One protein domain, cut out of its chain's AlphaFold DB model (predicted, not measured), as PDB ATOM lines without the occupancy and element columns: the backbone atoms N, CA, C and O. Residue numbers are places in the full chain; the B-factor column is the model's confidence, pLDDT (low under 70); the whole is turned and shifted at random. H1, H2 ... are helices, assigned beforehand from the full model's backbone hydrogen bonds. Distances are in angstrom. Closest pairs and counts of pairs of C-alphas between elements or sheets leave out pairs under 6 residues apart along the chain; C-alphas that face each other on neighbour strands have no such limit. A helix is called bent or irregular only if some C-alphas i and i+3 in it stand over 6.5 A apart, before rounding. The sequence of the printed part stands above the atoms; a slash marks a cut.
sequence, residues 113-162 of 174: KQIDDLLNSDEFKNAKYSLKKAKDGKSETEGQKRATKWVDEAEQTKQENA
ATOM      1  N   LYS A 113     123.255 127.785 138.202       73.94
ATOM      2  CA  LYS A 113     123.225 127.921 136.732       73.94
ATOM      3  C   LYS A 113     121.847 127.627 136.136       73.94
ATOM      4  O   LYS A 113     121.402 128.359 135.268       73.94
ATOM      5  N   GLN A 114     121.148 126.612 136.646       78.25
ATOM      6  CA  GLN A 114     119.798 126.279 136.178       78.25
ATOM      7  C   GLN A 114     118.796 127.396 136.487       78.25
ATOM      8  O   GLN A 114     117.913 127.677 135.682       78.25
ATOM      9  N   ILE A 115     118.948 128.060 137.635       74.56
ATOM     10  CA  ILE A 115     118.124 129.213 138.008       74.56
ATOM     11  C   ILE A 115     118.443 130.415 137.112       74.56
ATOM     12  O   ILE A 115     117.516 131.062 136.633       74.56
ATOM     13  N   ASP A 116     119.720 130.691 136.841       78.44
ATOM     14  CA  ASP A 116     120.113 131.783 135.944       78.44
ATOM     15  C   ASP A 116     119.599 131.551 134.508       78.44
ATOM     16  O   ASP A 116     119.125 132.492 133.871       78.44
ATOM     17  N   ASP A 117     119.600 130.309 134.019       82.31
ATOM     18  CA  ASP A 117     119.040 129.953 132.709       82.31
ATOM     19  C   ASP A 117     117.508 130.114 132.681       82.31
ATOM     20  O   ASP A 117     116.958 130.682 131.737       82.31
ATOM     21  N   LEU A 118     116.808 129.702 133.747       79.75
ATOM     22  CA  LEU A 118     115.353 129.869 133.881       79.75
ATOM     23  C   LEU A 118     114.934 131.341 133.991       79.75
ATOM     24  O   LEU A 118     113.929 131.744 133.414       79.75
ATOM     25  N   LEU A 119     115.704 132.165 134.703       81.94
ATOM     26  CA  LEU A 119     115.440 133.601 134.827       81.94
ATOM     27  C   LEU A 119     115.777 134.375 133.542       81.94
ATOM     28  O   LEU A 119     115.244 135.466 133.323       81.94
ATOM     29  N   ASN A 120     116.641 133.827 132.687       85.38
ATOM     30  CA  ASN A 120     116.983 134.410 131.391       85.38
ATOM     31  C   ASN A 120     116.162 133.854 130.223       85.38
ATOM     32  O   ASN A 120     116.313 134.366 129.106       85.38
ATOM     33  N   SER A 121     115.280 132.884 130.473       89.44
ATOM     34  CA  SER A 121     114.398 132.312 129.459       89.44
ATOM     35  C   SER A 121     113.426 133.358 128.901       89.44
ATOM     36  O   SER A 121     113.043 134.332 129.567       89.44
ATOM     37  N   ASP A 122     113.028 133.164 127.646       88.69
ATOM     38  CA  ASP A 122     112.101 134.067 126.967       88.69
ATOM     39  C   ASP A 122     110.697 133.984 127.578       88.69
ATOM     40  O   ASP A 122     110.007 135.001 127.685       88.69
ATOM     41  N   GLU A 123     110.304 132.817 128.092       86.88
ATOM     42  CA  GLU A 123     109.068 132.619 128.850       86.88
ATOM     43  C   GLU A 123     109.051 133.478 130.115       86.88
ATOM     44  O   GLU A 123     108.057 134.158 130.387       86.88
ATOM     45  N   PHE A 124     110.156 133.515 130.867       88.19
ATOM     46  CA  PHE A 124     110.244 134.316 132.086       88.19
ATOM     47  C   PHE A 124     110.233 135.823 131.789       88.19
ATOM     48  O   PHE A 124     109.533 136.590 132.460       88.19
ATOM     49  N   LYS A 125     110.944 136.271 130.747       90.00
ATOM     50  CA  LYS A 125     110.913 137.677 130.301       90.00
ATOM     51  C   LYS A 125     109.516 138.094 129.838       90.00
ATOM     52  O   LYS A 125     109.055 139.182 130.196       90.00
ATOM     53  N   ASN A 126     108.825 137.227 129.100       87.12
ATOM     54  CA  ASN A 126     107.468 137.477 128.619       87.12
ATOM     55  C   ASN A 126     106.450 137.508 129.774       87.12
ATOM     56  O   ASN A 126     105.616 138.417 129.851       87.12
ATOM     57  N   ALA A 127     106.576 136.593 130.741       85.19
ATOM     58  CA  ALA A 127     105.772 136.599 131.961       85.19
ATOM     59  C   ALA A 127     105.996 137.882 132.776       85.19
ATOM     60  O   ALA A 127     105.036 138.549 133.163       85.19
ATOM     61  N   LYS A 128     107.255 138.300 132.968       88.44
ATOM     62  CA  LYS A 128     107.606 139.546 133.668       88.44
ATOM     63  C   LYS A 128     107.032 140.786 132.973       88.44
ATOM     64  O   LYS A 128     106.528 141.686 133.645       88.44
ATOM     65  N   TYR A 129     107.084 140.841 131.643       83.44
ATOM     66  CA  TYR A 129     106.515 141.939 130.858       83.44
ATOM     67  C   TYR A 129     104.983 141.980 130.936       83.44
ATOM     68  O   TYR A 129     104.399 143.045 131.137       83.44
ATOM     69  N   SER A 130     104.334 140.818 130.852       80.06
ATOM     70  CA  SER A 130     102.880 140.681 130.985       80.06
ATOM     71  C   SER A 130     102.401 141.110 132.372       80.06
ATOM     72  O   SER A 130     101.441 141.869 132.498       80.06
ATOM     73  N   LEU A 131     103.130 140.717 133.418       81.44
ATOM     74  CA  LEU A 131     102.826 141.086 134.799       81.44
ATOM     75  C   LEU A 131     103.034 142.588 135.052       81.44
ATOM     76  O   LEU A 131     102.270 143.201 135.794       81.44
ATOM     77  N   LYS A 132     104.021 143.205 134.387       84.25
ATOM     78  CA  LYS A 132     104.201 144.662 134.384       84.25
ATOM     79  C   LYS A 132     103.029 145.375 133.697       84.25
ATOM     80  O   LYS A 132     102.480 146.302 134.277       84.25
ATOM     81  N   LYS A 133     102.571 144.906 132.529       75.12
ATOM     82  CA  LYS A 133     101.380 145.462 131.852       75.12
ATOM     83  C   LYS A 133     100.088 145.320 132.660       75.12
ATOM     84  O   LYS A 133      99.230 146.197 132.579       75.12
ATOM     85  N   ALA A 134      99.951 144.232 133.418       72.88
ATOM     86  CA  ALA A 134      98.837 144.043 134.338       72.88
ATOM     87  C   ALA A 134      98.901 145.045 135.503       72.88
ATOM     88  O   ALA A 134      97.921 145.733 135.768       72.88
ATOM     89  N   LYS A 135     100.074 145.202 136.136       75.94
ATOM     90  CA  LYS A 135     100.287 146.171 137.228       75.94
ATOM     91  C   LYS A 135     100.148 147.630 136.795       75.94
ATOM     92  O   LYS A 135      99.657 148.438 137.573       75.94
ATOM     93  N   ASP A 136     100.537 147.960 135.565       77.56
ATOM     94  CA  ASP A 136     100.451 149.320 135.025       77.56
ATOM     95  C   ASP A 136      98.999 149.743 134.677       77.56
ATOM     96  O   ASP A 136      98.794 150.810 134.097       77.56
ATOM     97  N   GLY A 137      97.972 148.935 134.996       60.41
ATOM     98  CA  GLY A 137      96.548 149.324 134.996       60.41
ATOM     99  C   GLY A 137      95.919 149.636 133.627       60.41
ATOM    100  O   GLY A 137      94.704 149.810 133.509       60.41
ATOM    101  N   LYS A 138      96.713 149.675 132.552       58.12
ATOM    102  CA  LYS A 138      96.211 149.917 131.190       58.12
ATOM    103  C   LYS A 138      95.419 148.727 130.641       58.12
ATOM    104  O   LYS A 138      94.496 148.929 129.864       58.12
ATOM    105  N   SER A 139      95.727 147.501 131.074       59.97
ATOM    106  CA  SER A 139      95.058 146.298 130.553       59.97
ATOM    107  C   SER A 139      93.671 146.034 131.147       59.97
ATOM    108  O   SER A 139      92.818 145.520 130.433       59.97
ATOM    109  N   GLU A 140      93.398 146.432 132.397       60.25
ATOM    110  CA  GLU A 140      92.049 146.308 132.973       60.25
ATOM    111  C   GLU A 140      91.077 147.266 132.293       60.25
ATOM    112  O   GLU A 140      89.999 146.860 131.877       60.25
ATOM    113  N   THR A 141      91.479 148.522 132.090       63.00
ATOM    114  CA  THR A 141      90.618 149.516 131.435       63.00
ATOM    115  C   THR A 141      90.439 149.246 129.939       63.00
ATOM    116  O   THR A 141      89.344 149.436 129.414       63.00
ATOM    117  N   GLU A 142      91.465 148.754 129.237       63.50
ATOM    118  CA  GLU A 142      91.331 148.309 127.841       63.50
ATOM    119  C   GLU A 142      90.537 147.002 127.716       63.50
ATOM    120  O   GLU A 142      89.710 146.872 126.810       63.50
ATOM    121  N   GLY A 143      90.741 146.052 128.631       66.50
ATOM    122  CA  GLY A 143      89.994 144.799 128.696       66.50
ATOM    123  C   GLY A 143      88.515 145.033 128.988       66.50
ATOM    124  O   GLY A 143      87.658 144.496 128.289       66.50
ATOM    125  N   GLN A 144      88.208 145.916 129.938       70.75
ATOM    126  CA  GLN A 144      86.844 146.293 130.292       70.75
ATOM    127  C   GLN A 144      86.152 147.044 129.149       70.75
ATOM    128  O   GLN A 144      85.019 146.712 128.823       70.75
ATOM    129  N   LYS A 145      86.843 147.965 128.457       73.88
ATOM    130  CA  LYS A 145      86.304 148.643 127.260       73.88
ATOM    131  C   LYS A 145      86.009 147.683 126.106       73.88
ATOM    132  O   LYS A 145      85.035 147.874 125.381       73.88
ATOM    133  N   ARG A 146      86.847 146.660 125.900       74.69
ATOM    134  CA  ARG A 146      86.585 145.624 124.886       74.69
ATOM    135  C   ARG A 146      85.411 144.737 125.284       74.69
ATOM    136  O   ARG A 146      84.566 144.461 124.439       74.69
ATOM    137  N   ALA A 147      85.331 144.350 126.556       74.12
ATOM    138  CA  ALA A 147      84.228 143.549 127.075       74.12
ATOM    139  C   ALA A 147      82.883 144.287 126.967       74.12
ATOM    140  O   ALA A 147      81.918 143.697 126.491       74.12
ATOM    141  N   THR A 148      82.819 145.579 127.317       77.44
ATOM    142  CA  THR A 148      81.588 146.377 127.165       77.44
ATOM    143  C   THR A 148      81.182 146.509 125.700       77.44
ATOM    144  O   THR A 148      80.023 146.284 125.374       77.44
ATOM    145  N   LYS A 149      82.137 146.750 124.789       82.25
ATOM    146  CA  LYS A 149      81.862 146.837 123.343       82.25
ATOM    147  C   LYS A 149      81.264 145.542 122.782       82.25
ATOM    148  O   LYS A 149      80.373 145.595 121.946       82.25
ATOM    149  N   TRP A 150      81.730 144.384 123.248       80.50
ATOM    150  CA  TRP A 150      81.196 143.085 122.824       80.50
ATOM    151  C   TRP A 150      79.785 142.827 123.349       80.50
ATOM    152  O   TRP A 150      78.972 142.245 122.636       80.50
ATOM    153  N   VAL A 151      79.484 143.257 124.577       84.31
ATOM    154  CA  VAL A 151      78.123 143.181 125.129       84.31
ATOM    155  C   VAL A 151      77.177 144.068 124.318       84.31
ATOM    156  O   VAL A 151      76.133 143.585 123.889       84.31
ATOM    157  N   ASP A 152      77.584 145.301 124.010       82.56
ATOM    158  CA  ASP A 152      76.784 146.235 123.209       82.56
ATOM    159  C   ASP A 152      76.533 145.703 121.782       82.56
ATOM    160  O   ASP A 152      75.407 145.748 121.284       82.56
ATOM    161  N   GLU A 153      77.551 145.131 121.126       82.38
ATOM    162  CA  GLU A 153      77.423 144.503 119.799       82.38
ATOM    163  C   GLU A 153      76.524 143.249 119.840       82.38
ATOM    164  O   GLU A 153      75.688 143.032 118.954       82.38
ATOM    165  N   ALA A 154      76.627 142.428 120.888       75.88
ATOM    166  CA  ALA A 154      75.764 141.263 121.082       75.88
ATOM    167  C   ALA A 154      74.299 141.653 121.362       75.88
ATOM    168  O   ALA A 154      73.375 140.940 120.967       75.88
ATOM    169  N   GLU A 155      74.053 142.779 122.032       76.12
ATOM    170  CA  GLU A 155      72.703 143.307 122.242       76.12
ATOM    171  C   GLU A 155      72.118 143.926 120.968       76.12
ATOM    172  O   GLU A 155      70.952 143.673 120.652       76.12
ATOM    173  N   GLN A 156      72.920 144.655 120.186       76.69
ATOM    174  CA  GLN A 156      72.500 145.194 118.887       76.69
ATOM    175  C   GLN A 156      72.118 144.076 117.908       76.69
ATOM    176  O   GLN A 156      71.023 144.096 117.346       76.69
ATOM    177  N   THR A 157      72.948 143.039 117.787       71.31
ATOM    178  CA  THR A 157      72.656 141.879 116.922       71.31
ATOM    179  C   THR A 157      71.420 141.093 117.371       71.31
ATOM    180  O   THR A 157      70.664 140.589 116.535       71.31
ATOM    181  N   LYS A 158      71.138 141.012 118.681       72.25
ATOM    182  CA  LYS A 158      69.876 140.443 119.191       72.25
ATOM    183  C   LYS A 158      68.663 141.292 118.803       72.25
ATOM    184  O   LYS A 158      67.630 140.731 118.441       72.25
ATOM    185  N   GLN A 159      68.771 142.619 118.842       67.31
ATOM    186  CA  GLN A 159      67.678 143.515 118.447       67.31
ATOM    187  C   GLN A 159      67.424 143.507 116.933       67.31
ATOM    188  O   GLN A 159      66.271 143.574 116.508       67.31
ATOM    189  N   GLU A 160      68.469 143.391 116.114       69.62
ATOM    190  CA  GLU A 160      68.348 143.265 114.655       69.62
ATOM    191  C   GLU A 160      67.723 141.924 114.242       69.62
ATOM    192  O   GLU A 160      66.833 141.887 113.386       69.62
ATOM    193  N   ASN A 161      68.085 140.828 114.917       63.38
ATOM    194  CA  ASN A 161      67.437 139.527 114.724       63.38
ATOM    195  C   ASN A 161      65.980 139.512 115.214       63.38
ATOM    196  O   ASN A 161      65.118 138.922 114.569       63.38
ATOM    197  N   ALA A 162      65.658 140.207 116.310       63.84
ATOM    198  CA  ALA A 162      64.277 140.317 116.790       63.84
ATOM    199  C   ALA A 162      63.374 141.141 115.849       63.84
ATOM    200  O   ALA A 162      62.174 140.884 115.774       63.84
TER     201      ALA A 162
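This is residues 113 to 162 of the 174 residues of an uncharacterized protein of Alphaproteobacteria bacterium CG11_big_fil_rev_8_21_14_0_20_39_49 (UniProt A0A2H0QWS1). One long helix, H3, meets a shorter helix, H2, near their ends at residues 133 to 139, making a wide, open V, and a still shorter helix, H1, turns off from the other end of H2. The three helices follow one another in a stretched zigzag with no core between them, and most of each stands free. The printed part has 50 residues with three named helices, in the order H1, H2, H3 along the chain, and no named strand; its class is all helix. It is extended, with a radius of gyration of the C-alphas of 19.1 A, and its outline is a rod spanning 63 by 20 by 9 A.

H3, residues 138 to 162, is the longest helix, with 25 residues and 36.3 A from first to last C-alpha. It begins with C-alpha 138 at (96.211, 149.917, 131.190) and ends with C-alpha 162 at (64.277, 140.317, 116.790). H2, residues 122 to 135, has 14 residues and measures 19.8 A. H1, residues 113 to 120, has 8 residues and measures 10.5 A; C-alpha 113 is at (123.225, 127.921, 136.732). No helix is bent or irregular.

H3 and H2 are close but not clearly touching, with 2 pairs of C-alphas within 8 A. Their closest C-alphas, those of Lys 133 and Ser 139, are 6.5 A apart. The lines of these two helices are about perpendicular, at 78 degrees, and their centres are 27.1 A apart. H2 and H1 are also close but not clearly touching, again with 2 pairs of C-alphas within 8 A. Their closest C-alphas are those of Leu 118 and Phe 124, 7.0 A apart. H1 and H2 run the same way at a steep tilt of 48 degrees, with centres 16.1 A apart. H1 and H3 are apart. In H1, H2 and H3 every O i to N i+4 pair of the backbone is within hydrogen-bond range.

The two C-alphas farthest apart are those of the first and last printed residues, Lys 113 and Ala 162, at 63.5 A. Residues 113 to 118 of H1 stand free, as do residues 120 to 127, of which 122 to 127 belong to H2, residues 131 to 138, of which 131 to 135 belong to H2, and residues 140 to 162 of H3. The printed part has no cut. The link from H1 to H2 is tight, with 1 residue, and the link from H2 to H3 is tight, with 2 residues; no link is long. The mean pLDDT of the printed part is 76.4, and the model's confidence is low, under 70, at residues 137 to 143 and 159 to 162.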